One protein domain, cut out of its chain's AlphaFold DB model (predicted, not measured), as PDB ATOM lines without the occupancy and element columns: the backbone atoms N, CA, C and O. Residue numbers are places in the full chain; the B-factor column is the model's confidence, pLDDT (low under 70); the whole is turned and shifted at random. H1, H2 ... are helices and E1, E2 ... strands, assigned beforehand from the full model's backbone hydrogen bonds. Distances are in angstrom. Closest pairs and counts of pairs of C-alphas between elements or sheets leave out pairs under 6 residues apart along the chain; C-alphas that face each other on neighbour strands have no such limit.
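Overview. This is residues 5 to 100 of the 103 residues of an uncharacterized protein of candidate division WS6 bacterium OLB20 (UniProt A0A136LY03). The model is elongated, with two lobes. In one, helix H2 packs on a pair of parallel strands, E1 and E2, and the long helix H1 packs on H2; in the other, an antiparallel sheet of three strands, E3 - E4 - E5, has the start of H4 over it, and H4 runs back toward the first lobe, where the short H5 ends the printed part beside H2. The printed part has 96 residues, with five named helices and five named strands in the order H1 E1 H2 E2 H3 E3 E4 E5 H4 H5; the class is mixed, helices and strands. It is only just loose, close to compact, with a radius of gyration of the C-alphas of 15.1 A and spans of 47 by 25 by 23 A.

Arrangement. H1, residues 5 to 19, touches H2, residues 32 to 39, with its residues 7 to 11 alone; the closest C-alphas, of Ile 8 and Val 36, are 5.4 A apart. They run the same way at a steep tilt of 69 degrees, only just short of about perpendicular. E1, residues 26 to 31, and E2, residues 47 to 53, are parallel neighbours at 11 degrees, with N 49 and O 27 2.8 A apart, within hydrogen-bond range. E1, H2 and E2 form a strand-helix-strand unit, two parallel neighbour strands with a helix between them in the chain, and its crossover is right-handed. The closest C-alphas of H2 and E2, of Ala 34 and Pro 53, are 5.0 A apart. H3, residues 60 to 63, only grazes the sheet of E3, residues 65 to 68, E4, residues 73 to 77, and E5, residues 81 to 85. These strands form a meander, each the antiparallel neighbour of the one before, and both pairs are hairpins: N 66 and O 75 are 2.8 A apart, as are N 74 and O 84. H4, residues 86 to 93, is on this sheet over E4, and the closest C-alphas, of Ala 73 and Arg 86, are 4.9 A apart. H4 is near H1, and close but not clearly touching H2, with the C-alphas of Val 35 and Trp 92 7.7 A apart. H5, residues 97 to 100, only just touches H2, with 3 pairs of C-alphas within 8 A, the closest those of Cys 38 and Gln 100 at 6.5 A. Every O i to N i+4 pair is within hydrogen-bond range in H1, H2 and H4; H3 and H5 are too short for such a pair.

Along the chain. H1 begins at C-alpha 5, (216.713, 401.733, 461.820), and is 20.5 A long. E1 measures 17.0 A, H2 11.4 A, E2 15.4 A, E4 12.6 A, E5 13.3 A and H4 10.7 A; H3, E3 and H5 are shorter. E3 begins at C-alpha 65, (222.493, 384.021, 470.379), and H5 ends at C-alpha 100, (220.640, 408.692, 476.150).

Size, cuts and confidence. The two C-alphas farthest apart, of Glu 23 and Gly 70, are 48.1 A apart. The printed part has no cut, and no link is long. The mean pLDDT of the printed part is 92.9; residues 99 to 100 are under 70.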
ATOM      1  N   ASP A   5     217.069 400.472 462.485       95.25
ATOM      2  CA  ASP A   5     216.713 401.733 461.820       95.25
ATOM      3  C   ASP A   5     215.298 401.693 461.236       95.25
ATOM      4  O   ASP A   5     214.579 402.685 461.324       95.25
ATOM      5  N   ASP A   6     214.867 400.546 460.702       97.00
ATOM      6  CA  ASP A   6     213.489 400.368 460.226       97.00
ATOM      7  C   ASP A   6     212.488 400.529 461.384       97.00
ATOM      8  O   ASP A   6     211.497 401.245 461.262       97.00
ATOM      9  N   HIS A   7     212.776 399.937 462.550       96.62
ATOM     10  CA  HIS A   7     211.931 400.090 463.740       96.62
ATOM     11  C   HIS A   7     211.906 401.531 464.274       96.62
ATOM     12  O   HIS A   7     210.858 402.005 464.722       96.62
ATOM     13  N   ILE A   8     213.041 402.235 464.228       96.31
ATOM     14  CA  ILE A   8     213.135 403.655 464.595       96.31
ATOM     15  C   ILE A   8     212.317 404.505 463.616       96.31
ATOM     16  O   ILE A   8     211.518 405.338 464.041       96.31
ATOM     17  N   TYR A   9     212.464 404.265 462.313       97.62
ATOM     18  CA  TYR A   9     211.708 404.947 461.267       97.62
ATOM     19  C   TYR A   9     210.197 404.758 461.442       97.62
ATOM     20  O   TYR A   9     209.452 405.741 461.447       97.62
ATOM     21  N   ASP A  10     209.748 403.521 461.648       97.94
ATOM     22  CA  ASP A  10     208.335 403.209 461.866       97.94
ATOM     23  C   ASP A  10     207.801 403.902 463.128       97.94
ATOM     24  O   ASP A  10     206.710 404.474 463.117       97.94
ATOM     25  N   THR A  11     208.594 403.928 464.203       97.75
ATOM     26  CA  THR A  11     208.243 404.640 465.442       97.75
ATOM     27  C   THR A  11     208.090 406.139 465.192       97.75
ATOM     28  O   THR A  11     207.093 406.730 465.606       97.75
ATOM     29  N   ASN A  12     209.010 406.749 464.442       97.69
ATOM     30  CA  ASN A  12     208.920 408.160 464.065       97.69
ATOM     31  C   ASN A  12     207.663 408.448 463.235       97.69
ATOM     32  O   ASN A  12     207.030 409.484 463.426       97.69
ATOM     33  N   LYS A  13     207.245 407.523 462.363       98.00
ATOM     34  CA  LYS A  13     205.995 407.666 461.600       98.00
ATOM     35  C   LYS A  13     204.752 407.615 462.476       98.00
ATOM     36  O   LYS A  13     203.806 408.365 462.239       98.00
ATOM     37  N   VAL A  14     204.759 406.779 463.511       97.00
ATOM     38  CA  VAL A  14     203.684 406.740 464.508       97.00
ATOM     39  C   VAL A  14     203.638 408.044 465.313       97.00
ATOM     40  O   VAL A  14     202.558 408.608 465.491       97.00
ATOM     41  N   LEU A  15     204.792 408.563 465.745       96.62
ATOM     42  CA  LEU A  15     204.879 409.838 466.468       96.62
ATOM     43  C   LEU A  15     204.399 411.012 465.605       96.62
ATOM     44  O   LEU A  15     203.566 411.795 466.055       96.62
ATOM     45  N   GLU A  16     204.845 411.094 464.347       95.88
ATOM     46  CA  GLU A  16     204.410 412.109 463.380       95.88
ATOM     47  C   GLU A  16     202.883 412.094 463.211       95.88
ATOM     48  O   GLU A  16     202.234 413.138 463.297       95.88
ATOM     49  N   TYR A  17     202.293 410.908 463.046       96.69
ATOM     50  CA  TYR A  17     200.847 410.755 462.898       96.69
ATOM     51  C   TYR A  17     200.070 411.269 464.119       96.69
ATOM     52  O   TYR A  17     199.054 411.958 463.968       96.69
ATOM     53  N   PHE A  18     200.538 410.957 465.329       96.50
ATOM     54  CA  PHE A  18     199.853 411.333 466.565       96.50
ATOM     55  C   PHE A  18     200.165 412.752 467.051       96.50
ATOM     56  O   PHE A  18     199.367 413.314 467.800       96.50
ATOM     57  N   SER A  19     201.250 413.365 466.572       94.12
ATOM     58  CA  SER A  19     201.675 414.719 466.955       94.12
ATOM     59  C   SER A  19     200.617 415.805 466.737       94.12
ATOM     60  O   SER A  19     200.545 416.760 467.499       94.12
ATOM     61  N   ASN A  20     199.754 415.640 465.732       92.38
ATOM     62  CA  ASN A  20     198.690 416.600 465.419       92.38
ATOM     63  C   ASN A  20     197.351 416.271 466.101       92.38
ATOM     64  O   ASN A  20     196.368 416.983 465.904       92.38
ATOM     65  N   GLN A  21     197.283 415.166 466.847       96.50
ATOM     66  CA  GLN A  21     196.050 414.653 467.452       96.50
ATOM     67  C   GLN A  21     196.026 414.818 468.969       96.50
ATOM     68  O   GLN A  21     194.948 414.864 469.561       96.50
ATOM     69  N   PHE A  22     197.198 414.911 469.594       96.88
ATOM     70  CA  PHE A  22     197.338 414.994 471.038       96.88
ATOM     71  C   PHE A  22     198.244 416.159 471.420       96.88
ATOM     72  O   PHE A  22     199.309 416.339 470.840       96.88
ATOM     73  N   GLU A  23     197.819 416.925 472.423       94.75
ATOM     74  CA  GLU A  23     198.614 418.012 473.010       94.75
ATOM     75  C   GLU A  23     199.850 417.477 473.748       94.75
ATOM     76  O   GLU A  23     200.910 418.093 473.718       94.75
ATOM     77  N   HIS A  24     199.715 416.298 474.363       96.50
ATOM     78  CA  HIS A  24     200.769 415.633 475.118       96.50
ATOM     79  C   HIS A  24     200.987 414.219 474.585       96.50
ATOM     80  O   HIS A  24     200.048 413.419 474.520       96.50
ATOM     81  N   LEU A  25     202.237 413.896 474.248       97.12
ATOM     82  CA  LEU A  25     202.654 412.548 473.877       97.12
ATOM     83  C   LEU A  25     203.592 411.972 474.935       97.12
ATOM     84  O   LEU A  25     204.578 412.594 475.329       97.12
ATOM     85  N   TYR A  26     203.299 410.743 475.351       96.12
ATOM     86  CA  TYR A  26     204.126 409.958 476.259       96.12
ATOM     87  C   TYR A  26     204.533 408.667 475.558       96.12
ATOM     88  O   TYR A  26     203.681 407.961 475.015       96.12
ATOM     89  N   LEU A  27     205.823 408.347 475.578       96.19
ATOM     90  CA  LEU A  27     206.369 407.192 474.876       96.19
ATOM     91  C   LEU A  27     206.834 406.139 475.883       96.19
ATOM     92  O   LEU A  27     207.551 406.445 476.830       96.19
ATOM     93  N   THR A  28     206.420 404.887 475.700       96.50
ATOM     94  CA  THR A  28     206.886 403.759 476.517       96.50
ATOM     95  C   THR A  28     207.612 402.757 475.639       96.50
ATOM     96  O   THR A  28     207.062 402.309 474.635       96.50
ATOM     97  N   GLY A  29     208.823 402.376 476.037       96.38
ATOM     98  CA  GLY A  29     209.597 401.321 475.388       96.38
ATOM     99  C   GLY A  29     209.849 400.165 476.347       96.38
ATOM    100  O   GLY A  29     210.356 400.374 477.447       96.38
ATOM    101  N   HIS A  30     209.508 398.945 475.928       96.31
ATOM    102  CA  HIS A  30     209.736 397.723 476.703       96.31
ATOM    103  C   HIS A  30     210.790 396.833 476.040       96.31
ATOM    104  O   HIS A  30     210.735 396.634 474.824       96.31
ATOM    105  N   SER A  31     211.710 396.248 476.818       93.69
ATOM    106  CA  SER A  31     212.753 395.345 476.307       93.69
ATOM    107  C   SER A  31     213.541 395.990 475.151       93.69
ATOM    108  O   SER A  31     214.059 397.094 475.318       93.69
ATOM    109  N   LEU A  32     213.629 395.364 473.973       92.75
ATOM    110  CA  LEU A  32     214.273 395.963 472.795       92.75
ATOM    111  C   LEU A  32     213.560 397.235 472.303       92.75
ATOM    112  O   LEU A  32     214.197 398.128 471.754       92.75
ATOM    113  N   GLY A  33     212.259 397.369 472.569       95.44
ATOM    114  CA  GLY A  33     211.511 398.594 472.297       95.44
ATOM    115  C   GLY A  33     212.043 399.799 473.076       95.44
ATOM    116  O   GLY A  33     211.920 400.915 472.592       95.44
ATOM    117  N   ALA A  34     212.692 399.596 474.230       95.06
ATOM    118  CA  ALA A  34     213.386 400.672 474.938       95.06
ATOM    119  C   ALA A  34     214.535 401.266 474.107       95.06
ATOM    120  O   ALA A  34     214.681 402.481 474.046       95.06
ATOM    121  N   VAL A  35     215.305 400.419 473.409       94.19
ATOM    122  CA  VAL A  35     216.337 400.884 472.471       94.19
ATOM    123  C   VAL A  35     215.681 401.695 471.360       94.19
ATOM    124  O   VAL A  35     216.111 402.802 471.081       94.19
ATOM    125  N   VAL A  36     214.612 401.180 470.754       95.81
ATOM    126  CA  VAL A  36     213.939 401.868 469.642       95.81
ATOM    127  C   VAL A  36     213.457 403.260 470.057       95.81
ATOM    128  O   VAL A  36     213.752 404.229 469.367       95.81
ATOM    129  N   VAL A  37     212.774 403.385 471.200       95.19
ATOM    130  CA  VAL A  37     212.257 404.688 471.647       95.19
ATOM    131  C   VAL A  37     213.373 405.659 472.026       95.19
ATOM    132  O   VAL A  37     213.246 406.841 471.732       95.19
ATOM    133  N   CYS A  38     214.481 405.181 472.606       93.06
ATOM    134  CA  CYS A  38     215.630 406.027 472.948       93.06
ATOM    135  C   CYS A  38     216.309 406.649 471.723       93.06
ATOM    136  O   CYS A  38     216.897 407.714 471.849       93.06
ATOM    137  N   PHE A  39     216.232 406.000 470.560       92.94
ATOM    138  CA  PHE A  39     216.853 406.474 469.317       92.94
ATOM    139  C   PHE A  39     215.837 407.052 468.312       92.94
ATOM    140  O   PHE A  39     216.226 407.495 467.230       92.94
ATOM    141  N   ALA A  40     214.546 407.065 468.655       94.88
ATOM    142  CA  ALA A  40     213.503 407.765 467.912       94.88
ATOM    143  C   ALA A  40     213.580 409.290 468.120       94.88
ATOM    144  O   ALA A  40     214.172 409.774 469.085       94.88
ATOM    145  N   ASP A  41     212.955 410.055 467.223       94.31
ATOM    146  CA  ASP A  41     212.799 411.502 467.367       94.31
ATOM    147  C   ASP A  41     211.795 411.806 468.487       94.31
ATOM    148  O   ASP A  41     210.583 411.657 468.334       94.31
ATOM    149  N   GLN A  42     212.319 412.228 469.634       93.31
ATOM    150  CA  GLN A  42     211.543 412.543 470.832       93.31
ATOM    151  C   GLN A  42     211.185 414.032 470.942       93.31
ATOM    152  O   GLN A  42     210.665 414.445 471.974       93.31
ATOM    153  N   SER A  43     211.428 414.855 469.914       92.81
ATOM    154  CA  SER A  43     211.190 416.312 469.970       92.81
ATOM    155  C   SER A  43     209.754 416.700 470.350       92.81
ATOM    156  O   SER A  43     209.535 417.761 470.932       92.81
ATOM    157  N   MET A  44     208.789 415.825 470.055       90.88
ATOM    158  CA  MET A  44     207.360 416.005 470.336       90.88
ATOM    159  C   MET A  44     206.878 415.198 471.559       90.88
ATOM    160  O   MET A  44     205.684 415.191 471.856       90.88
ATOM    161  N   VAL A  45     207.770 414.471 472.241       95.44
ATOM    162  CA  VAL A  45     207.447 413.578 473.364       95.44
ATOM    163  C   VAL A  45     207.763 414.283 474.679       95.44
ATOM    164  O   VAL A  45     208.891 414.696 474.919       95.44
ATOM    165  N   GLU A  46     206.777 414.385 475.568       95.94
ATOM    166  CA  GLU A  46     206.958 415.047 476.864       95.94
ATOM    167  C   GLU A  46     207.708 414.154 477.857       95.94
ATOM    168  O   GLU A  46     208.502 414.635 478.664       95.94
ATOM    169  N   ARG A  47     207.426 412.845 477.844       95.06
ATOM    170  CA  ARG A  47     208.095 411.882 478.731       95.06
ATOM    171  C   ARG A  47     208.299 410.544 478.053       95.06
ATOM    172  O   ARG A  47     207.411 410.044 477.359       95.06
ATOM    173  N   VAL A  48     209.433 409.932 478.372       95.50
ATOM    174  CA  VAL A  48     209.762 408.558 478.006       95.50
ATOM    175  C   VAL A  48     209.758 407.684 479.257       95.50
ATOM    176  O   VAL A  48     210.342 408.037 480.279       95.50
ATOM    177  N   VAL A  49     209.096 406.531 479.181       95.56
ATOM    178  CA  VAL A  49     209.105 405.498 480.221       95.56
ATOM    179  C   VAL A  49     209.788 404.257 479.664       95.56
ATOM    180  O   VAL A  49     209.322 403.644 478.703       95.56
ATOM    181  N   LEU A  50     210.901 403.873 480.279       95.00
ATOM    182  CA  LEU A  50     211.631 402.663 479.920       95.00
ATOM    183  C   LEU A  50     211.224 401.537 480.866       95.00
ATOM    184  O   LEU A  50     211.429 401.629 482.077       95.00
ATOM    185  N   TRP A  51     210.645 400.474 480.317       94.94
ATOM    186  CA  TRP A  51     210.207 399.320 481.093       94.94
ATOM    187  C   TRP A  51     211.084 398.107 480.788       94.94
ATOM    188  O   TRP A  51     211.038 397.566 479.687       94.94
ATOM    189  N   ASP A  52     211.884 397.687 481.772       94.12
ATOM    190  CA  ASP A  52     212.841 396.577 481.641       94.12
ATOM    191  C   ASP A  52     213.694 396.691 480.355       94.12
ATOM    192  O   ASP A  52     213.600 395.860 479.445       94.12
ATOM    193  N   PRO A  53     214.444 397.804 480.198       93.06
ATOM    194  CA  PRO A  53     215.079 398.141 478.935       93.06
ATOM    195  C   PRO A  53     216.192 397.158 478.577       93.06
ATOM    196  O   PRO A  53     217.024 396.785 479.403       93.06
ATOM    197  N   SER A  54     216.264 396.792 477.298       91.25
ATOM    198  CA  SER A  54     217.444 396.118 476.762       91.25
ATOM    199  C   SER A  54     218.579 397.111 476.549       91.25
ATOM    200  O   SER A  54     218.381 398.148 475.933       91.25
ATOM    201  N   THR A  55     219.786 396.771 476.987       88.81
ATOM    202  CA  THR A  55     221.009 397.522 476.680       88.81
ATOM    203  C   THR A  55     221.789 396.843 475.556       88.81
ATOM    204  O   THR A  55     221.617 395.641 475.311       88.81
ATOM    205  N   GLY A  56     222.624 397.604 474.845       90.69
ATOM    206  CA  GLY A  56     223.592 397.018 473.925       90.69
ATOM    207  C   GLY A  56     224.596 396.130 474.655       90.69
ATOM    208  O   GLY A  56     224.749 396.184 475.877       90.69
ATOM    209  N   PHE A  57     225.255 395.275 473.890       92.12
ATOM    210  CA  PHE A  57     226.151 394.239 474.388       92.12
ATOM    211  C   PHE A  57     227.308 394.037 473.408       92.12
ATOM    212  O   PHE A  57     227.188 394.371 472.232       92.12
ATOM    213  N   ASP A  58     228.421 393.485 473.890       92.81
ATOM    214  CA  ASP A  58     229.647 393.347 473.089       92.81
ATOM    215  C   ASP A  58     229.732 392.015 472.328       92.81
ATOM    216  O   ASP A  58     230.433 391.920 471.323       92.81
ATOM    217  N   ASP A  59     229.008 390.988 472.781       93.62
ATOM    218  CA  ASP A  59     229.049 389.639 472.207       93.62
ATOM    219  C   ASP A  59     227.641 389.009 472.165       93.62
ATOM    220  O   ASP A  59     227.022 388.857 473.227       93.62
ATOM    221  N   PRO A  60     227.118 388.604 470.988       93.56
ATOM    222  CA  PRO A  60     225.850 387.880 470.868       93.56
ATOM    223  C   PRO A  60     225.756 386.632 471.753       93.56
ATOM    224  O   PRO A  60     224.674 386.323 472.264       93.56
ATOM    225  N   ALA A  61     226.869 385.942 472.018       92.12
ATOM    226  CA  ALA A  61     226.863 384.767 472.886       92.12
ATOM    227  C   ALA A  61     226.443 385.108 474.329       92.12
ATOM    228  O   ALA A  61     225.776 384.300 474.980       92.12
ATOM    229  N   SER A  62     226.718 386.330 474.807       91.12
ATOM    230  CA  SER A  62     226.259 386.814 476.124       91.12
ATOM    231  C   SER A  62     224.729 386.890 476.242       91.12
ATOM    232  O   SER A  62     224.179 386.860 477.343       91.12
ATOM    233  N   LYS A  63     224.031 386.946 475.101       89.44
ATOM    234  CA  LYS A  63     222.570 386.935 474.981       89.44
ATOM    235  C   LYS A  63     222.024 385.582 474.513       89.44
ATOM    236  O   LYS A  63     220.866 385.514 474.118       89.44
ATOM    237  N   GLN A  64     222.828 384.515 474.574       92.31
ATOM    238  CA  GLN A  64     222.456 383.165 474.119       92.31
ATOM    239  C   GLN A  64     222.066 383.126 472.631       92.31
ATOM    240  O   GLN A  64     221.181 382.375 472.222       92.31
ATOM    241  N   MET A  65     222.728 383.953 471.816       94.88
ATOM    242  CA  MET A  65     222.493 384.021 470.379       94.88
ATOM    243  C   MET A  65     223.546 383.236 469.603       94.88
ATOM    244  O   MET A  65     224.742 383.374 469.846       94.88
ATOM    245  N   THR A  66     223.100 382.454 468.621       95.81
ATOM    246  CA  THR A  66     223.965 381.701 467.704       95.81
ATOM    247  C   THR A  66     223.723 382.155 466.272       95.81
ATOM    248  O   THR A  66     222.581 382.171 465.816       95.81
ATOM    249  N   PHE A  67     224.782 382.511 465.545       96.75
ATOM    250  CA  PHE A  67     224.664 382.888 464.138       96.75
ATOM    251  C   PHE A  67     224.422 381.660 463.249       96.75
ATOM    252  O   PHE A  67     225.160 380.675 463.309       96.75
ATOM    253  N   ILE A  68     223.406 381.735 462.393       96.44
ATOM    254  CA  ILE A  68     223.044 380.713 461.411       96.44
ATOM    255  C   ILE A  68     223.345 381.273 460.020       96.44
ATOM    256  O   ILE A  68     222.542 382.003 459.439       96.44
ATOM    257  N   SER A  69     224.500 380.900 459.464       94.88
ATOM    258  CA  SER A  69     224.996 381.436 458.186       94.88
ATOM    259  C   SER A  69     224.033 381.235 457.014       94.88
ATOM    260  O   SER A  69     223.893 382.125 456.183       94.88
ATOM    261  N   GLY A  70     223.316 380.107 456.970       96.06
ATOM    262  CA  GLY A  70     222.327 379.826 455.924       96.06
ATOM    263  C   GLY A  70     221.101 380.750 455.935       96.06
ATOM    264  O   GLY A  70     220.383 380.799 454.941       96.06
ATOM    265  N   LEU A  71     220.860 381.473 457.035       94.69
ATOM    266  CA  LEU A  71     219.734 382.399 457.197       94.69
ATOM    267  C   LEU A  71     220.169 383.870 457.298       94.69
ATOM    268  O   LEU A  71     219.304 384.741 457.335       94.69
ATOM    269  N   ASP A  72     221.476 384.149 457.372       95.75
ATOM    270  CA  ASP A  72     222.035 385.467 457.718       95.75
ATOM    271  C   ASP A  72     221.383 386.078 458.982       95.75
ATOM    272  O   ASP A  72     221.051 387.265 459.055       95.75
ATOM    273  N   ALA A  73     221.145 385.222 459.984       96.44
ATOM    274  CA  ALA A  73     220.385 385.531 461.193       96.44
ATOM    275  C   ALA A  73     221.072 385.002 462.455       96.44
ATOM    276  O   ALA A  73     221.795 384.008 462.416       96.44
ATOM    277  N   TYR A  74     220.766 385.612 463.593       96.25
ATOM    278  CA  TYR A  74     221.034 385.073 464.919       96.25
ATOM    279  C   TYR A  74     219.787 384.386 465.472       96.25
ATOM    280  O   TYR A  74     218.711 384.977 465.511       96.25
ATOM    281  N   LEU A  75     219.939 383.150 465.937       95.75
ATOM    282  CA  LEU A  75     218.936 382.441 466.719       95.75
ATOM    283  C   LEU A  75     219.195 382.679 468.204       95.75
ATOM    284  O   LEU A  75     220.255 382.316 468.705       95.75
ATOM    285  N   CYS A  76     218.219 383.252 468.900       93.69
ATOM    286  CA  CYS A  76     218.177 383.305 470.354       93.69
ATOM    287  C   CYS A  76     217.271 382.181 470.861       93.69
ATOM    288  O   CYS A  76     216.051 382.246 470.681       93.69
ATOM    289  N   SER A  77     217.863 381.166 471.490       85.75
ATOM    290  CA  SER A  77     217.131 380.038 472.078       85.75
ATOM    291  C   SER A  77     217.011 380.237 473.582       85.75
ATOM    292  O   SER A  77     217.806 379.717 474.360       85.75
ATOM    293  N   TYR A  78     216.021 381.039 473.983       78.12
ATOM    294  CA  TYR A  78     215.675 381.238 475.391       78.12
ATOM    295  C   TYR A  78     214.393 380.469 475.750       78.12
ATOM    296  O   TYR A  78     214.393 379.243 475.778       78.12
ATOM    297  N   ARG A  79     213.273 381.160 476.010       79.25
ATOM    298  CA  ARG A  79     211.956 380.518 476.219       79.25
ATOM    299  C   ARG A  79     211.266 380.117 474.918       79.25
ATOM    300  O   ARG A  79     210.477 379.180 474.908       79.25
ATOM    301  N   MET A  80     211.527 380.869 473.859       88.88
ATOM    302  CA  MET A  80     211.077 380.606 472.500       88.88
ATOM    303  C   MET A  80     212.241 380.909 471.572       88.88
ATOM    304  O   MET A  80     213.006 381.843 471.829       88.88
ATOM    305  N   ASP A  81     212.335 380.143 470.496       91.94
ATOM    306  CA  ASP A  81     213.300 380.394 469.439       91.94
ATOM    307  C   ASP A  81     212.902 381.660 468.682       91.94
ATOM    308  O   ASP A  81     211.837 381.734 468.068       91.94
ATOM    309  N   THR A  82     213.761 382.675 468.755       92.75
ATOM    310  CA  THR A  82     213.572 383.947 468.051       92.75
ATOM    311  C   THR A  82     214.715 384.157 467.072       92.75
ATOM    312  O   THR A  82     215.883 384.079 467.452       92.75
ATOM    313  N   LEU A  83     214.379 384.435 465.813       94.38
ATOM    314  CA  LEU A  83     215.347 384.785 464.781       94.38
ATOM    315  C   LEU A  83     215.457 386.302 464.661       94.38
ATOM    316  O   LEU A  83     214.463 386.992 464.441       94.38
ATOM    317  N   PHE A  84     216.682 386.797 464.752       94.38
ATOM    318  CA  PHE A  84     217.034 388.194 464.548       94.38
ATOM    319  C   PHE A  84     217.905 388.317 463.305       94.38
ATOM    320  O   PHE A  84     218.849 387.551 463.129       94.38
ATOM    321  N   GLY A  85     217.632 389.298 462.446       95.50
ATOM    322  CA  GLY A  85     218.523 389.577 461.321       95.50
ATOM    323  C   GLY A  85     219.902 390.020 461.798       95.50
ATOM    324  O   GLY A  85     220.009 390.723 462.804       95.50
ATOM    325  N   ARG A  86     220.955 389.645 461.060       95.69
ATOM    326  CA  ARG A  86     222.336 390.031 461.384       95.69
ATOM    327  C   ARG A  86     222.487 391.536 461.614       95.69
ATOM    328  O   ARG A  86     223.033 391.937 462.634       95.69
ATOM    329  N   GLN A  87     221.932 392.350 460.714       95.69
ATOM    330  CA  GLN A  87     222.008 393.811 460.798       95.69
ATOM    331  C   GLN A  87     221.365 394.372 462.075       95.69
ATOM    332  O   GLN A  87     221.931 395.266 462.695       95.69
ATOM    333  N   LEU A  88     220.212 393.840 462.500       95.69
ATOM    334  CA  LEU A  88     219.550 394.283 463.730       95.69
ATOM    335  C   LEU A  88     220.435 394.017 464.950       95.69
ATOM    336  O   LEU A  88     220.571 394.892 465.802       95.69
ATOM    337  N   ILE A  89     221.061 392.837 465.022       95.44
ATOM    338  CA  ILE A  89     221.985 392.501 466.113       95.44
ATOM    339  C   ILE A  89     223.212 393.408 466.089       95.44
ATOM    340  O   ILE A  89     223.551 393.976 467.120       95.44
ATOM    341  N   GLU A  90     223.831 393.609 464.925       94.50
ATOM    342  CA  GLU A  90     224.985 394.506 464.780       94.50
ATOM    343  C   GLU A  90     224.653 395.942 465.222       94.50
ATOM    344  O   GLU A  90     225.451 396.583 465.903       94.50
ATOM    345  N   GLN A  91     223.464 396.451 464.894       94.56
ATOM    346  CA  GLN A  91     223.023 397.779 465.323       94.56
ATOM    347  C   GLN A  91     222.729 397.829 466.825       94.56
ATOM    348  O   GLN A  91     223.217 398.726 467.510       94.56
ATOM    349  N   TRP A  92     221.999 396.847 467.363       93.88
ATOM    350  CA  TRP A  92     221.691 396.774 468.795       93.88
ATOM    351  C   TRP A  92     222.959 396.638 469.651       93.88
ATOM    352  O   TRP A  92     223.094 397.305 470.674       93.88
ATOM    353  N   MET A  93     223.948 395.861 469.215       93.25
ATOM    354  CA  MET A  93     225.245 395.779 469.895       93.25
ATOM    355  C   MET A  93     225.917 397.145 470.061       93.25
ATOM    356  O   MET A  93     226.628 397.357 471.040       93.25
ATOM    357  N   ASN A  94     225.656 398.090 469.158       88.19
ATOM    358  CA  ASN A  94     226.237 399.428 469.173       88.19
ATOM    359  C   ASN A  94     225.366 400.483 469.881       88.19
ATOM    360  O   ASN A  94     225.779 401.638 469.978       88.19
ATOM    361  N   THR A  95     224.199 400.123 470.430       86.94
ATOM    362  CA  THR A  95     223.375 401.072 471.189       86.94
ATOM    363  C   THR A  95     223.738 401.063 472.673       86.94
ATOM    364  O   THR A  95     223.596 400.075 473.390       86.94
ATOM    365  N   ARG A  96     224.238 402.186 473.185       82.12
ATOM    366  CA  ARG A  96     224.451 402.387 474.626       82.12
ATOM    367  C   ARG A  96     223.372 403.342 475.133       82.12
ATOM    368  O   ARG A  96     223.519 404.551 475.001       82.12
ATOM    369  N   ILE A  97     222.276 402.787 475.671       74.12
ATOM    370  CA  ILE A  97     221.144 403.572 476.211       74.12
ATOM    371  C   ILE A  97     221.594 404.489 477.354       74.12
ATOM    372  O   ILE A  97     221.044 405.570 477.515       74.12
ATOM    373  N   GLU A  98     222.609 404.094 478.122       70.00
ATOM    374  CA  GLU A  98     223.164 404.902 479.218       70.00
ATOM    375  C   GLU A  98     223.557 406.316 478.757       70.00
ATOM    376  O   GLU A  98     223.356 407.276 479.490       70.00
ATOM    377  N   ASN A  99     223.982 406.466 477.498       63.44
ATOM    378  CA  ASN A  99     224.335 407.758 476.903       63.44
ATOM    379  C   ASN A  99     223.120 408.593 476.451       63.44
ATOM    380  O   ASN A  99     223.303 409.682 475.921       63.44
ATOM    381  N   GLN A 100     221.900 408.062 476.573       66.12
ATOM    382  CA  GLN A 100     220.640 408.692 476.150       66.12
ATOM    383  C   GLN A 100     219.741 409.073 477.337       66.12
ATOM    384  O   GLN A 100     218.718 409.717 477.137       66.12
TER     385      GLN A 100